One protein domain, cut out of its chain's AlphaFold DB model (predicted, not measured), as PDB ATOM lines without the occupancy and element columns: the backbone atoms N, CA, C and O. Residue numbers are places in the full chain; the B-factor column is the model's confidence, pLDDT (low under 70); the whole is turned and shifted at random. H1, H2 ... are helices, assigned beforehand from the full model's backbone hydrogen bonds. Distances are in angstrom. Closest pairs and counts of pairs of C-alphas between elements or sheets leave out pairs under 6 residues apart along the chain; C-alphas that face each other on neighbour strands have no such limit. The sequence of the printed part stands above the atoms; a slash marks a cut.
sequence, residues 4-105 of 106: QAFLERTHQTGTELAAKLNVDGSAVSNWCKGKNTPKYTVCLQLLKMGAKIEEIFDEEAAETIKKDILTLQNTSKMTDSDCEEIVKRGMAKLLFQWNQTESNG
ATOM      1  N   GLN A   4     -31.012   6.080 -28.352       94.50
ATOM      2  CA  GLN A   4     -29.820   6.326 -29.156       94.50
ATOM      3  C   GLN A   4     -30.163   7.064 -30.463       94.50
ATOM      4  O   GLN A   4     -29.515   8.056 -30.785       94.50
ATOM      5  N   ALA A   5     -31.236   6.667 -31.154       93.12
ATOM      6  CA  ALA A   5     -31.693   7.355 -32.364       93.12
ATOM      7  C   ALA A   5     -32.110   8.815 -32.100       93.12
ATOM      8  O   ALA A   5     -31.831   9.694 -32.917       93.12
ATOM      9  N   PHE A   6     -32.728   9.098 -30.946       94.69
ATOM     10  CA  PHE A   6     -33.045  10.471 -30.541       94.69
ATOM     11  C   PHE A   6     -31.776  11.320 -30.374       94.69
ATOM     12  O   PHE A   6     -31.708  12.445 -30.878       94.69
ATOM     13  N   LEU A   7     -30.762  10.781 -29.692       95.44
ATOM     14  CA  LEU A   7     -29.482  11.459 -29.475       95.44
ATOM     15  C   LEU A   7     -28.770  11.758 -30.798       95.44
ATOM     16  O   LEU A   7     -28.371  12.895 -31.037       95.44
ATOM     17  N   GLU A   8     -28.684  10.770 -31.686       95.44
ATOM     18  CA  GLU A   8     -28.051  10.911 -33.002       95.44
ATOM     19  C   GLU A   8     -28.757  11.954 -33.869       95.44
ATOM     20  O   GLU A   8     -28.110  12.842 -34.427       95.44
ATOM     21  N   ARG A   9     -30.093  11.903 -33.928       95.31
ATOM     22  CA  ARG A   9     -30.913  12.838 -34.710       95.31
ATOM     23  C   ARG A   9     -30.840  14.271 -34.194       95.31
ATOM     24  O   ARG A   9     -30.970  15.210 -34.974       95.31
ATOM     25  N   THR A  10     -30.708  14.444 -32.882       93.56
ATOM     26  CA  THR A  10     -30.652  15.770 -32.250       93.56
ATOM     27  C   THR A  10     -29.228  16.266 -32.021       93.56
ATOM     28  O   THR A  10     -29.063  17.364 -31.492       93.56
ATOM     29  N   HIS A  11     -28.220  15.488 -32.429       94.69
ATOM     30  CA  HIS A  11     -26.801  15.753 -32.188       94.69
ATOM     31  C   HIS A  11     -26.485  16.019 -30.707       94.69
ATOM     32  O   HIS A  11     -25.669  16.878 -30.383       94.69
ATOM     33  N   GLN A  12     -27.151  15.291 -29.809       93.81
ATOM     34  CA  GLN A  12     -26.943  15.380 -28.365       93.81
ATOM     35  C   GLN A  12     -26.146  14.180 -27.864       93.81
ATOM     36  O   GLN A  12     -26.262  13.065 -28.371       93.81
ATOM     37  N   THR A  13     -25.368  14.393 -26.813       95.75
ATOM     38  CA  THR A  13     -24.682  13.325 -26.089       95.75
ATOM     39  C   THR A  13     -25.552  12.778 -24.957       95.75
ATOM     40  O   THR A  13     -26.418  13.466 -24.412       95.75
ATOM     41  N   GLY A  14     -25.282  11.537 -24.538       94.25
ATOM     42  CA  GLY A  14     -25.959  10.947 -23.379       94.25
ATOM     43  C   GLY A  14     -25.741  11.747 -22.087       94.25
ATOM     44  O   GLY A  14     -26.655  11.852 -21.274       94.25
ATOM     45  N   THR A  15     -24.568  12.368 -21.927       95.75
ATOM     46  CA  THR A  15     -24.239  13.223 -20.774       95.75
ATOM     47  C   THR A  15     -25.070  14.505 -20.754       95.75
ATOM     48  O   THR A  15     -25.597  14.878 -19.707       95.75
ATOM     49  N   GLU A  16     -25.241  15.168 -21.900       95.94
ATOM     50  CA  GLU A  16     -26.096  16.357 -22.002       95.94
ATOM     51  C   GLU A  16     -27.558  16.020 -21.727       95.94
ATOM     52  O   GLU A  16     -28.249  16.774 -21.040       95.94
ATOM     53  N   LEU A  17     -28.031  14.878 -22.233       96.12
ATOM     54  CA  LEU A  17     -29.386  14.415 -21.967       96.12
ATOM     55  C   LEU A  17     -29.587  14.104 -20.477       96.12
ATOM     56  O   LEU A  17     -30.592  14.515 -19.900       96.12
ATOM     57  N   ALA A  18     -28.617  13.442 -19.840       96.50
ATOM     58  CA  ALA A  18     -28.644  13.156 -18.408       96.50
ATOM     59  C   ALA A  18     -28.743  14.442 -17.572       96.50
ATOM     60  O   ALA A  18     -29.591  14.538 -16.684       96.50
ATOM     61  N   ALA A  19     -27.944  15.458 -17.915       95.94
ATOM     62  CA  ALA A  19     -27.976  16.760 -17.255       95.94
ATOM     63  C   ALA A  19     -29.323  17.479 -17.448       95.94
ATOM     64  O   ALA A  19     -29.896  17.977 -16.480       95.94
ATOM     65  N   LYS A  20     -29.868  17.492 -18.672       94.94
ATOM     66  CA  LYS A  20     -31.165  18.127 -18.984       94.94
ATOM     67  C   LYS A  20     -32.338  17.485 -18.244       94.94
ATOM     68  O   LYS A  20     -33.256  18.187 -17.832       94.94
ATOM     69  N   LEU A  21     -32.306  16.165 -18.087       94.31
ATOM     70  CA  LEU A  21     -33.357  15.395 -17.417       94.31
ATOM     71  C   LEU A  21     -33.129  15.263 -15.903       94.31
ATOM     72  O   LEU A  21     -33.990  14.728 -15.207       94.31
ATOM     73  N   ASN A  22     -31.984  15.735 -15.393       95.19
ATOM     74  CA  ASN A  22     -31.544  15.553 -14.010       95.19
ATOM     75  C   ASN A  22     -31.581  14.073 -13.572       95.19
ATOM     76  O   ASN A  22     -32.179  13.708 -12.557       95.19
ATOM     77  N   VAL A  23     -30.971  13.207 -14.381       94.88
ATOM     78  CA  VAL A  23     -30.877  11.760 -14.143       94.88
ATOM     79  C   VAL A  23     -29.429  11.291 -14.207       94.88
ATOM     80  O   VAL A  23     -28.556  11.975 -14.733       94.88
ATOM     81  N   ASP A  24     -29.176  10.087 -13.700       95.25
ATOM     82  CA  ASP A  24     -27.863   9.459 -13.795       95.25
ATOM     83  C   ASP A  24     -27.524   9.065 -15.249       95.25
ATOM     84  O   ASP A  24     -28.367   8.538 -15.983       95.25
ATOM     85  N   GLY A  25     -26.273   9.272 -15.675       93.56
ATOM     86  CA  GLY A  25     -25.814   8.915 -17.024       93.56
ATOM     87  C   GLY A  25     -25.899   7.412 -17.335       93.56
ATOM     88  O   GLY A  25     -26.088   7.016 -18.492       93.56
ATOM     89  N   SER A  26     -25.835   6.553 -16.315       94.38
ATOM     90  CA  SER A  26     -26.076   5.113 -16.448       94.38
ATOM     91  C   SER A  26     -27.533   4.799 -16.799       94.38
ATOM     92  O   SER A  26     -27.780   3.851 -17.549       94.38
ATOM     93  N   ALA A  27     -28.493   5.614 -16.344       94.56
ATOM     94  CA  ALA A  27     -29.894   5.472 -16.730       94.56
ATOM     95  C   ALA A  27     -30.055   5.731 -18.231       94.56
ATOM     96  O   ALA A  27     -30.583   4.875 -18.938       94.56
ATOM     97  N   VAL A  28     -29.482   6.831 -18.736       94.56
ATOM     98  CA  VAL A  28     -29.475   7.142 -20.177       94.56
ATOM     99  C   VAL A  28     -28.803   6.030 -20.978       94.56
ATOM    100  O   VAL A  28     -29.345   5.564 -21.978       94.56
ATOM    101  N   SER A  29     -27.667   5.523 -20.495       94.62
ATOM    102  CA  SER A  29     -26.951   4.415 -21.138       94.62
ATOM    103  C   SER A  29     -27.787   3.133 -21.217       94.62
ATOM    104  O   SER A  29     -27.705   2.397 -22.202       94.62
ATOM    105  N   ASN A  30     -28.598   2.843 -20.197       93.88
ATOM    106  CA  ASN A  30     -29.524   1.711 -20.207       93.88
ATOM    107  C   ASN A  30     -30.674   1.925 -21.197       93.88
ATOM    108  O   ASN A  30     -31.078   0.968 -21.862       93.88
ATOM    109  N   TRP A  31     -31.161   3.159 -21.340       94.25
ATOM    110  CA  TRP A  31     -32.204   3.498 -22.309       94.25
ATOM    111  C   TRP A  31     -31.708   3.397 -23.753       94.25
ATOM    112  O   TRP A  31     -32.402   2.843 -24.602       94.25
ATOM    113  N   CYS A  32     -30.474   3.827 -24.031       92.56
ATOM    114  CA  CYS A  32     -29.842   3.623 -25.340       92.56
ATOM    115  C   CYS A  32     -29.701   2.136 -25.699       92.56
ATOM    116  O   CYS A  32     -29.732   1.778 -26.870       92.56
ATOM    117  N   LYS A  33     -29.574   1.262 -24.693       90.94
ATOM    118  CA  LYS A  33     -29.465  -0.196 -24.862       90.94
ATOM    119  C   LYS A  33     -30.814  -0.919 -24.847       90.94
ATOM    120  O   LYS A  33     -30.821  -2.146 -24.851       90.94
ATOM    121  N   GLY A  34     -31.937  -0.205 -24.754       87.44
ATOM    122  CA  GLY A  34     -33.256  -0.840 -24.719       87.44
ATOM    123  C   GLY A  34     -33.600  -1.552 -23.404       87.44
ATOM    124  O   GLY A  34     -34.599  -2.256 -23.364       87.44
ATOM    125  N   LYS A  35     -32.797  -1.414 -22.335       85.88
ATOM    126  CA  LYS A  35     -32.910  -2.286 -21.150       85.88
ATOM    127  C   LYS A  35     -34.120  -1.996 -20.263       85.88
ATOM    128  O   LYS A  35     -34.705  -2.938 -19.760       85.88
ATOM    129  N   ASN A  36     -34.461  -0.724 -20.047       84.12
ATOM    130  CA  ASN A  36     -35.556  -0.295 -19.167       84.12
ATOM    131  C   ASN A  36     -36.198   0.979 -19.718       84.12
ATOM    132  O   ASN A  36     -35.469   1.890 -20.097       84.12
ATOM    133  N   THR A  37     -37.521   1.103 -19.695       87.50
ATOM    134  CA  THR A  37     -38.193   2.345 -20.109       87.50
ATOM    135  C   THR A  37     -37.997   3.453 -19.061       87.50
ATOM    136  O   THR A  37     -38.024   3.161 -17.859       87.50
ATOM    137  N   PRO A  38     -37.796   4.726 -19.458       91.06
ATOM    138  CA  PRO A  38     -37.748   5.832 -18.512       91.06
ATOM    139  C   PRO A  38     -39.050   5.973 -17.710       91.06
ATOM    140  O   PRO A  38     -40.114   5.488 -18.091       91.06
ATOM    141  N   LYS A  39     -38.977   6.681 -16.578       92.38
ATOM    142  CA  LYS A  39     -40.169   7.008 -15.783       92.38
ATOM    143  C   LYS A  39     -41.096   7.949 -16.554       92.38
ATOM    144  O   LYS A  39     -40.638   8.708 -17.404       92.38
ATOM    145  N   TYR A  40     -42.368   7.980 -16.156       91.12
ATOM    146  CA  TYR A  40     -43.409   8.848 -16.718       91.12
ATOM    147  C   TYR A  40     -42.937  10.284 -16.983       91.12
ATOM    148  O   TYR A  40     -43.020  10.783 -18.104       91.12
ATOM    149  N   THR A  41     -42.376  10.929 -15.958       92.19
ATOM    150  CA  THR A  41     -41.904  12.318 -16.030       92.19
ATOM    151  C   THR A  41     -40.791  12.509 -17.056       92.19
ATOM    152  O   THR A  41     -40.760  13.524 -17.745       92.19
ATOM    153  N   VAL A  42     -39.914  11.515 -17.206       94.81
ATOM    154  CA  VAL A  42     -38.821  11.540 -18.180       94.81
ATOM    155  C   VAL A  42     -39.346  11.320 -19.596       94.81
ATOM    156  O   VAL A  42     -38.961  12.052 -20.501       94.81
ATOM    157  N   CYS A  43     -40.260  10.368 -19.801       92.75
ATOM    158  CA  CYS A  43     -40.903  10.153 -21.100       92.75
ATOM    159  C   CYS A  43     -41.631  11.416 -21.587       92.75
ATOM    160  O   CYS A  43     -41.510  11.791 -22.752       92.75
ATOM    161  N   LEU A  44     -42.324  12.117 -20.683       90.75
ATOM    162  CA  LEU A  44     -42.952  13.408 -20.966       90.75
ATOM    163  C   LEU A  44     -41.934  14.457 -21.416       90.75
ATOM    164  O   LEU A  44     -42.136  15.122 -22.428       90.75
ATOM    165  N   GLN A  45     -40.837  14.606 -20.672       93.25
ATOM    166  CA  GLN A  45     -39.784  15.560 -21.018       93.25
ATOM    167  C   GLN A  45     -39.144  15.227 -22.367       93.25
ATOM    168  O   GLN A  45     -38.961  16.128 -23.178       93.25
ATOM    169  N   LEU A  46     -38.881  13.949 -22.649       92.19
ATOM    170  CA  LEU A  46     -38.355  13.499 -23.938       92.19
ATOM    171  C   LEU A  46     -39.289  13.884 -25.095       92.19
ATOM    172  O   LEU A  46     -38.818  14.459 -26.076       92.19
ATOM    173  N   LEU A  47     -40.603  13.658 -24.973       89.94
ATOM    174  CA  LEU A  47     -41.578  14.095 -25.987       89.94
ATOM    175  C   LEU A  47     -41.554  15.613 -26.185       89.94
ATOM    176  O   LEU A  47     -41.509  16.085 -27.320       89.94
ATOM    177  N   LYS A  48     -41.520  16.387 -25.093       88.25
ATOM    178  CA  LYS A  48     -41.428  17.856 -25.153       88.25
ATOM    179  C   LYS A  48     -40.113  18.339 -25.773       88.25
ATOM    180  O   LYS A  48     -40.084  19.387 -26.409       88.25
ATOM    181  N   MET A  49     -39.040  17.562 -25.639       90.50
ATOM    182  CA  MET A  49     -37.753  17.781 -26.309       90.50
ATOM    183  C   MET A  49     -37.753  17.328 -27.781       90.50
ATOM    184  O   MET A  49     -36.726  17.424 -28.454       90.50
ATOM    185  N   GLY A  50     -38.888  16.848 -28.294       89.25
ATOM    186  CA  GLY A  50     -39.057  16.433 -29.682       89.25
ATOM    187  C   GLY A  50     -38.629  14.994 -29.956       89.25
ATOM    188  O   GLY A  50     -38.343  14.667 -31.111       89.25
ATOM    189  N   ALA A  51     -38.542  14.140 -28.934       90.44
ATOM    190  CA  ALA A  51     -38.408  12.703 -29.141       90.44
ATOM    191  C   ALA A  51     -39.686  12.131 -29.764       90.44
ATOM    192  O   ALA A  51     -40.801  12.575 -29.482       90.44
ATOM    193  N   LYS A  52     -39.517  11.139 -30.630       91.12
ATOM    194  CA  LYS A  52     -40.614  10.409 -31.262       91.12
ATOM    195  C   LYS A  52     -41.079   9.273 -30.360       91.12
ATOM    196  O   LYS A  52     -40.326   8.754 -29.540       91.12
ATOM    197  N   ILE A  53     -42.314   8.830 -30.561       88.62
ATOM    198  CA  ILE A  53     -42.922   7.753 -29.768       88.62
ATOM    199  C   ILE A  53     -42.102   6.461 -29.893       88.62
ATOM    200  O   ILE A  53     -41.796   5.841 -28.881       88.62
ATOM    201  N   GLU A  54     -41.665   6.104 -31.104       90.25
ATOM    202  CA  GLU A  54     -40.802   4.937 -31.362       90.25
ATOM    203  C   GLU A  54     -39.393   5.034 -30.749       90.25
ATOM    204  O   GLU A  54     -38.718   4.021 -30.560       90.25
ATOM    205  N   GLU A  55     -38.930   6.244 -30.420       91.31
ATOM    206  CA  GLU A  55     -37.649   6.441 -29.734       91.31
ATOM    207  C   GLU A  55     -37.807   6.130 -28.231       91.31
ATOM    208  O   GLU A  55     -36.894   5.578 -27.618       91.31
ATOM    209  N   ILE A  56     -38.983   6.398 -27.650       90.62
ATOM    210  CA  ILE A  56     -39.267   6.244 -26.211       90.62
ATOM    211  C   ILE A  56     -39.840   4.861 -25.869       90.62
ATOM    212  O   ILE A  56     -39.479   4.278 -24.849       90.62
ATOM    213  N   PHE A  57     -40.715   4.322 -26.713       90.31
ATOM    214  CA  PHE A  57     -41.433   3.069 -26.477       90.31
ATOM    215  C   PHE A  57     -40.929   1.955 -27.405       90.31
ATOM    216  O   PHE A  57     -40.133   2.189 -28.315       90.31
ATOM    217  N   ASP A  58     -41.290   0.701 -27.131       88.69
ATOM    218  CA  ASP A  58     -41.104  -0.378 -28.107       88.69
ATOM    219  C   ASP A  58     -42.091  -0.270 -29.275       88.69
ATOM    220  O   ASP A  58     -42.964   0.598 -29.292       88.69
ATOM    221  N   GLU A  59     -41.879  -1.102 -30.292       87.00
ATOM    222  CA  GLU A  59     -42.642  -1.063 -31.538       87.00
ATOM    223  C   GLU A  59     -44.139  -1.295 -31.300       87.00
ATOM    224  O   GLU A  59     -44.956  -0.495 -31.749       87.00
ATOM    225  N   GLU A  60     -44.504  -2.312 -30.519       86.12
ATOM    226  CA  GLU A  60     -45.903  -2.655 -30.248       86.12
ATOM    227  C   GLU A  60     -46.625  -1.542 -29.466       86.12
ATOM    228  O   GLU A  60     -47.760  -1.160 -29.794       86.12
ATOM    229  N   ALA A  61     -45.971  -0.980 -28.446       86.94
ATOM    230  CA  ALA A  61     -46.503   0.157 -27.711       86.94
ATOM    231  C   ALA A  61     -46.611   1.392 -28.610       86.94
ATOM    232  O   ALA A  61     -47.651   2.050 -28.617       86.94
ATOM    233  N   ALA A  62     -45.594   1.679 -29.424       87.06
ATOM    234  CA  ALA A  62     -45.613   2.809 -30.343       87.06
ATOM    235  C   ALA A  62     -46.719   2.693 -31.401       87.06
ATOM    236  O   ALA A  62     -47.381   3.690 -31.687       87.06
ATOM    237  N   GLU A  63     -46.962   1.509 -31.966       86.88
ATOM    238  CA  GLU A  63     -48.053   1.283 -32.919       86.88
ATOM    239  C   GLU A  63     -49.431   1.488 -32.292       86.88
ATOM    240  O   GLU A  63     -50.298   2.120 -32.897       86.88
ATOM    241  N   THR A  64     -49.631   0.974 -31.077       83.88
ATOM    242  CA  THR A  64     -50.889   1.141 -30.334       83.88
ATOM    243  C   THR A  64     -51.162   2.620 -30.093       83.88
ATOM    244  O   THR A  64     -52.213   3.143 -30.456       83.88
ATOM    245  N   ILE A  65     -50.159   3.322 -29.568       83.94
ATOM    246  CA  ILE A  65     -50.228   4.755 -29.316       83.94
ATOM    247  C   ILE A  65     -50.484   5.525 -30.621       83.94
ATOM    248  O   ILE A  65     -51.303   6.435 -30.637       83.94
ATOM    249  N   LYS A  66     -49.830   5.171 -31.734       82.06
ATOM    250  CA  LYS A  66     -50.052   5.825 -33.035       82.06
ATOM    251  C   LYS A  66     -51.472   5.614 -33.554       82.06
ATOM    252  O   LYS A  66     -52.056   6.575 -34.043       82.06
ATOM    253  N   LYS A  67     -52.040   4.411 -33.433       78.62
ATOM    254  CA  LYS A  67     -53.448   4.146 -33.793       78.62
ATOM    255  C   LYS A  67     -54.401   5.019 -32.979       78.62
ATOM    256  O   LYS A  67     -55.339   5.579 -33.540       78.62
ATOM    257  N   ASP A  68     -54.100   5.201 -31.699       71.25
ATOM    258  CA  ASP A  68     -54.893   6.038 -30.804       71.25
ATOM    259  C   ASP A  68     -54.723   7.538 -31.108       71.25
ATOM    260  O   ASP A  68     -55.710   8.261 -31.198       71.25
ATOM    261  N   ILE A  69     -53.498   8.021 -31.347       71.38
ATOM    262  CA  ILE A  69     -53.208   9.433 -31.666       71.38
ATOM    263  C   ILE A  69     -53.641   9.824 -33.083       71.38
ATOM    264  O   ILE A  69     -53.959  10.988 -33.312       71.38
ATOM    265  N   LEU A  70     -53.681   8.905 -34.053       61.38
ATOM    266  CA  LEU A  70     -54.206   9.193 -35.397       61.38
ATOM    267  C   LEU A  70     -55.651   9.720 -35.344       61.38
ATOM    268  O   LEU A  70     -56.067  10.448 -36.241       61.38
ATOM    269  N   THR A  71     -56.389   9.440 -34.264       58.38
ATOM    270  CA  THR A  71     -57.704  10.048 -34.006       58.38
ATOM    271  C   THR A  71     -57.637  11.504 -33.508       58.38
ATOM    272  O   THR A  71     -58.604  12.245 -33.661       58.38
ATOM    273  N   LEU A  72     -56.491  11.944 -32.974       55.00
ATOM    274  CA  LEU A  72     -56.228  13.283 -32.418       55.00
ATOM    275  C   LEU A  72     -55.553  14.244 -33.425       55.00
ATOM    276  O   LEU A  72     -55.629  15.464 -33.269       55.00
ATOM    277  N   GLN A  73     -54.917  13.724 -34.483       50.94
ATOM    278  CA  GLN A  73     -54.031  14.461 -35.408       50.94
ATOM    279  C   GLN A  73     -54.689  15.459 -36.381       50.94
ATOM    280  O   GLN A  73     -54.019  15.977 -37.272       50.94
ATOM    281  N   ASN A  74     -55.953  15.838 -36.187       55.06
ATOM    282  CA  ASN A  74     -56.548  16.950 -36.945       55.06
ATOM    283  C   ASN A  74     -56.098  18.347 -36.466       55.06
ATOM    284  O   ASN A  74     -56.624  19.353 -36.940       55.06
ATOM    285  N   THR A  75     -55.134  18.452 -35.544       49.91
ATOM    286  CA  THR A  75     -54.669  19.742 -35.011       49.91
ATOM    287  C   THR A  75     -53.147  19.884 -35.127       49.91
ATOM    288  O   THR A  75     -52.384  18.948 -34.908       49.91
ATOM    289  N   SER A  76     -52.687  21.063 -35.559       55.41
ATOM    290  CA  SER A  76     -51.336  21.277 -36.102       55.41
ATOM    291  C   SER A  76     -50.205  21.389 -35.070       55.41
ATOM    292  O   SER A  76     -49.066  21.660 -35.453       55.41
ATOM    293  N   LYS A  77     -50.466  21.164 -33.777       65.62
ATOM    294  CA  LYS A  77     -49.437  21.095 -32.726       65.62
ATOM    295  C   LYS A  77     -49.873  20.151 -31.610       65.62
ATOM    296  O   LYS A  77     -50.955  20.315 -31.064       65.62
ATOM    297  N   MET A  78     -48.982  19.231 -31.244       69.31
ATOM    298  CA  MET A  78     -49.126  18.369 -30.071       69.31
ATOM    299  C   MET A  78     -49.100  19.236 -28.805       69.31
ATOM    300  O   MET A  78     -48.132  19.961 -28.563       69.31
ATOM    301  N   THR A  79     -50.183  19.209 -28.040       82.31
ATOM    302  CA  THR A  79     -50.340  19.938 -26.779       82.31
ATOM    303  C   THR A  79     -49.675  19.190 -25.621       82.31
ATOM    304  O   THR A  79     -49.305  18.018 -25.729       82.31
ATOM    305  N   ASP A  80     -49.543  19.857 -24.472       83.06
ATOM    306  CA  ASP A  80     -49.092  19.204 -23.237       83.06
ATOM    307  C   ASP A  80     -50.025  18.053 -22.826       83.06
ATOM    308  O   ASP A  80     -49.545  17.001 -22.404       83.06
ATOM    309  N   SER A  81     -51.339  18.218 -23.030       84.19
ATOM    310  CA  SER A  81     -52.332  17.166 -22.781       84.19
ATOM    311  C   SER A  81     -52.124  15.963 -23.698       84.19
ATOM    312  O   SER A  81     -52.242  14.824 -23.244       84.19
ATOM    313  N   ASP A  82     -51.776  16.199 -24.965       82.00
ATOM    314  CA  ASP A  82     -51.458  15.112 -25.891       82.00
ATOM    315  C   ASP A  82     -50.224  14.358 -25.395       82.00
ATOM    316  O   ASP A  82     -50.265  13.143 -25.252       82.00
ATOM    317  N   CYS A  83     -49.149  15.063 -25.025       84.00
ATOM    318  CA  CYS A  83     -47.941  14.425 -24.493       84.00
ATOM    319  C   CYS A  83     -48.235  13.547 -23.265       84.00
ATOM    320  O   CYS A  83     -47.693  12.447 -23.150       84.00
ATOM    321  N   GLU A  84     -49.094  13.998 -22.349       86.94
ATOM    322  CA  GLU A  84     -49.483  13.201 -21.184       86.94
ATOM    323  C   GLU A  84     -50.221  11.921 -21.561       86.94
ATOM    324  O   GLU A  84     -49.930  10.865 -20.994       86.94
ATOM    325  N   GLU A  85     -51.166  12.014 -22.494       86.31
ATOM    326  CA  GLU A  85     -51.977  10.884 -22.939       86.31
ATOM    327  C   GLU A  85     -51.119   9.828 -23.646       86.31
ATOM    328  O   GLU A  85     -51.236   8.631 -23.372       86.31
ATOM    329  N   ILE A  86     -50.171  10.278 -24.472       85.75
ATOM    330  CA  ILE A  86     -49.178   9.431 -25.143       85.75
ATOM    331  C   ILE A  86     -48.388   8.618 -24.123       85.75
ATOM    332  O   ILE A  86     -48.279   7.394 -24.245       85.75
ATOM    333  N   VAL A  87     -47.848   9.281 -23.098       87.69
ATOM    334  CA  VAL A  87     -47.033   8.596 -22.092       87.69
ATOM    335  C   VAL A  87     -47.885   7.666 -21.232       87.69
ATOM    336  O   VAL A  87     -47.454   6.541 -20.975       87.69
ATOM    337  N   LYS A  88     -49.093   8.080 -20.822       88.12
ATOM    338  CA  LYS A  88     -50.017   7.231 -20.045       88.12
ATOM    339  C   LYS A  88     -50.298   5.920 -20.782       88.12
ATOM    340  O   LYS A  88     -50.142   4.849 -20.196       88.12
ATOM    341  N   ARG A  89     -50.637   5.995 -22.072       86.69
ATOM    342  CA  ARG A  89     -50.931   4.815 -22.901       86.69
ATOM    343  C   ARG A  89     -49.712   3.931 -23.112       86.69
ATOM    344  O   ARG A  89     -49.801   2.721 -22.915       86.69
ATOM    345  N   GLY A  90     -48.567   4.524 -23.443       85.81
ATOM    346  CA  GLY A  90     -47.337   3.760 -23.643       85.81
ATOM    347  C   GLY A  90     -46.889   3.015 -22.391       85.81
ATOM    348  O   GLY A  90     -46.545   1.838 -22.465       85.81
ATOM    349  N   MET A  91     -46.969   3.648 -21.219       86.62
ATOM    350  CA  MET A  91     -46.636   2.980 -19.958       86.62
ATOM    351  C   MET A  91     -47.653   1.903 -19.571       86.62
ATOM    352  O   MET A  91     -47.248   0.839 -19.109       86.62
ATOM    353  N   ALA A  92     -48.952   2.139 -19.783       87.00
ATOM    354  CA  ALA A  92     -49.982   1.131 -19.533       87.00
ATOM    355  C   ALA A  92     -49.769  -0.124 -20.396       87.00
ATOM    356  O   ALA A  92     -49.923  -1.244 -19.907       87.00
ATOM    357  N   LYS A  93     -49.361   0.053 -21.658       86.00
ATOM    358  CA  LYS A  93     -49.068  -1.059 -22.566       86.00
ATOM    359  C   LYS A  93     -47.839  -1.858 -22.132       86.00
ATOM    360  O   LYS A  93     -47.926  -3.082 -22.079       86.00
ATOM    361  N   LEU A  94     -46.754  -1.179 -21.754       84.81
ATOM    362  CA  LEU A  94     -45.555  -1.830 -21.216       84.81
ATOM    363  C   LEU A  94     -45.861  -2.636 -19.949       84.81
ATOM    364  O   LEU A  94     -45.427  -3.778 -19.820       84.81
ATOM    365  N   LEU A  95     -46.664  -2.076 -19.039       85.44
ATOM    366  CA  LEU A  95     -47.087  -2.776 -17.826       85.44
ATOM    367  C   LEU A  95     -47.918  -4.025 -18.153       85.44
ATOM    368  O   LEU A  95     -47.719  -5.078 -17.553       85.44
ATOM    369  N   PHE A  96     -48.832  -3.921 -19.121       83.81
ATOM    370  CA  PHE A  96     -49.615  -5.067 -19.575       83.81
ATOM    371  C   PHE A  96     -48.723  -6.165 -20.164       83.81
ATOM    372  O   PHE A  96     -48.879  -7.327 -19.798       83.81
ATOM    373  N   GLN A  97     -47.767  -5.813 -21.029       83.31
ATOM    374  CA  GLN A  97     -46.818  -6.768 -21.611       83.31
ATOM    375  C   GLN A  97     -45.979  -7.464 -20.535       83.31
ATOM    376  O   GLN A  97     -45.871  -8.689 -20.561       83.31
ATOM    377  N   TRP A  98     -45.453  -6.716 -19.559       79.38
ATOM    378  CA  TRP A  98     -44.688  -7.291 -18.449       79.38
ATOM    379  C   TRP A  98     -45.500  -8.301 -17.643       79.38
ATOM    380  O   TRP A  98     -45.038  -9.422 -17.426       79.38
ATOM    381  N   ASN A  99     -46.746  -7.963 -17.308       76.94
ATOM    382  CA  ASN A  99     -47.638  -8.877 -16.595       76.94
ATOM    383  C   ASN A  99     -47.931 -10.162 -17.398       76.94
ATOM    384  O   ASN A  99     -48.094 -11.229 -16.809       76.94
ATOM    385  N   GLN A 100     -47.990 -10.090 -18.735       73.12
ATOM    386  CA  GLN A 100     -48.162 -11.272 -19.594       73.12
ATOM    387  C   GLN A 100     -46.889 -12.127 -19.667       73.12
ATOM    388  O   GLN A 100     -46.978 -13.353 -19.646       73.12
ATOM    389  N   THR A 101     -45.705 -11.510 -19.723       69.31
ATOM    390  CA  THR A 101     -44.432 -12.248 -19.728       69.31
ATOM    391  C   THR A 101     -44.136 -12.925 -18.392       69.31
ATOM    392  O   THR A 101     -43.623 -14.038 -18.394       69.31
ATOM    393  N   GLU A 102     -44.506 -12.311 -17.263       64.06
ATOM    394  CA  GLU A 102     -44.365 -12.935 -15.940       64.06
ATOM    395  C   GLU A 102     -45.404 -14.043 -15.708       64.06
ATOM    396  O   GLU A 102     -45.090 -15.050 -15.082       64.06
ATOM    397  N   SER A 103     -46.616 -13.915 -16.265       59.25
ATOM    398  CA  SER A 103     -47.660 -14.950 -16.145       59.25
ATOM    399  C   SER A 103     -47.412 -16.187 -17.021       59.25
ATOM    400  O   SER A 103     -47.917 -17.260 -16.704       59.25
ATOM    401  N   ASN A 104     -46.639 -16.057 -18.105       55.03
ATOM    402  CA  ASN A 104     -46.304 -17.160 -19.018       55.03
ATOM    403  C   ASN A 104     -44.949 -17.825 -18.704       55.03
ATOM    404  O   ASN A 104     -44.520 -18.714 -19.436       55.03
ATOM    405  N   GLY A 105     -44.268 -17.393 -17.638       51.91
ATOM    406  CA  GLY A 105     -43.066 -18.032 -17.111       51.91
ATOM    407  C   GLY A 105     -43.406 -19.077 -16.049       51.91
ATOM    408  O   GLY A 105     -43.128 -18.851 -14.873       51.91
TER     409      GLY A 105
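Overview. This is residues 4 to 105 of the 106 residues of the protein "DNA-binding transcriptional regulator, XRE-family HTH domain" of Fibrobacter intestinalis (UniProt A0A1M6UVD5). A long helix, H7, makes one side of this model, with H6 folded against it as a helical hairpin; H4 and the very short H5 fill the middle, and a small cluster of three short helices, H1, H2 and H3, forms the end away from H7. The last stretch of H7 and the residues after it, 98 to 105, stick out from the body. The printed part has 102 residues with seven named helices, H1 to H7 in order along the chain, and no named strand: the class is all helix. It is compact, with a radius of gyration of the C-alphas of 14.1 A, and spans 44 by 33 by 20 A.

Arrangement. Start at H7, residues 80 to 103. With residues 86 to 94 alone it touches H6, residues 59 to 69, its hairpin partner: they run opposite ways at a steep tilt of 39 degrees, and their closest C-alphas, Ala 61 and Gly 90, are 5.5 A apart. With residues 83 to 91 alone H7 touches H4, residues 40 to 48, opposite ways at a steep tilt of 46 degrees; the closest C-alphas, Leu 44 and Cys 83, are 6.2 A apart. Look next at H5, residues 53 to 56, the hub. It only just touches H6, H4 and H1, residues 4 to 10, with 3 pairs of C-alphas within 8 A each; the closest are Glu 54 and Ala 62 at 5.4 A, Cys 43 and Ile 56 at 6.6 A, and Phe 6 and Glu 55 at 6.2 A. Farther out, H2, residues 14 to 21, touches H3, residues 25 to 32, about perpendicular at 74 degrees, with the C-alphas of Ala 18 and Gly 25 closest at 5.3 A. H1 is close to H3 but not clearly touching, with the C-alphas of Gln 4 and Cys 32 closest at 4.7 A. H1, H2 and H3 are apart from H6 and H7. Every O i to N i+4 pair is within hydrogen-bond range in H1, H2, H3, H4, H6 and H7; H5 is too short for such a pair.

Along the chain. Find C-alpha 80 at (-49.092, 19.204, -23.237); from there H7 runs 34.9 A to C-alpha 103 at (-47.660, -14.950, -16.145). H6 measures 14.9 A and H4 12.5 A from first to last C-alpha. H1 begins at C-alpha 4, (-29.820, 6.326, -29.156), and measures 10.0 A; H2 measures 10.5 A, H3 10.6 A and H5 5.3 A.

Size, cuts and confidence. The C-alphas of Ser 76 and Gly 105, the two farthest apart, are 44.4 A from each other. The printed part has no cut and no long link. The mean pLDDT of the printed part is 85.0; look for values under 70 at residues 70 to 78 and 101 to 105.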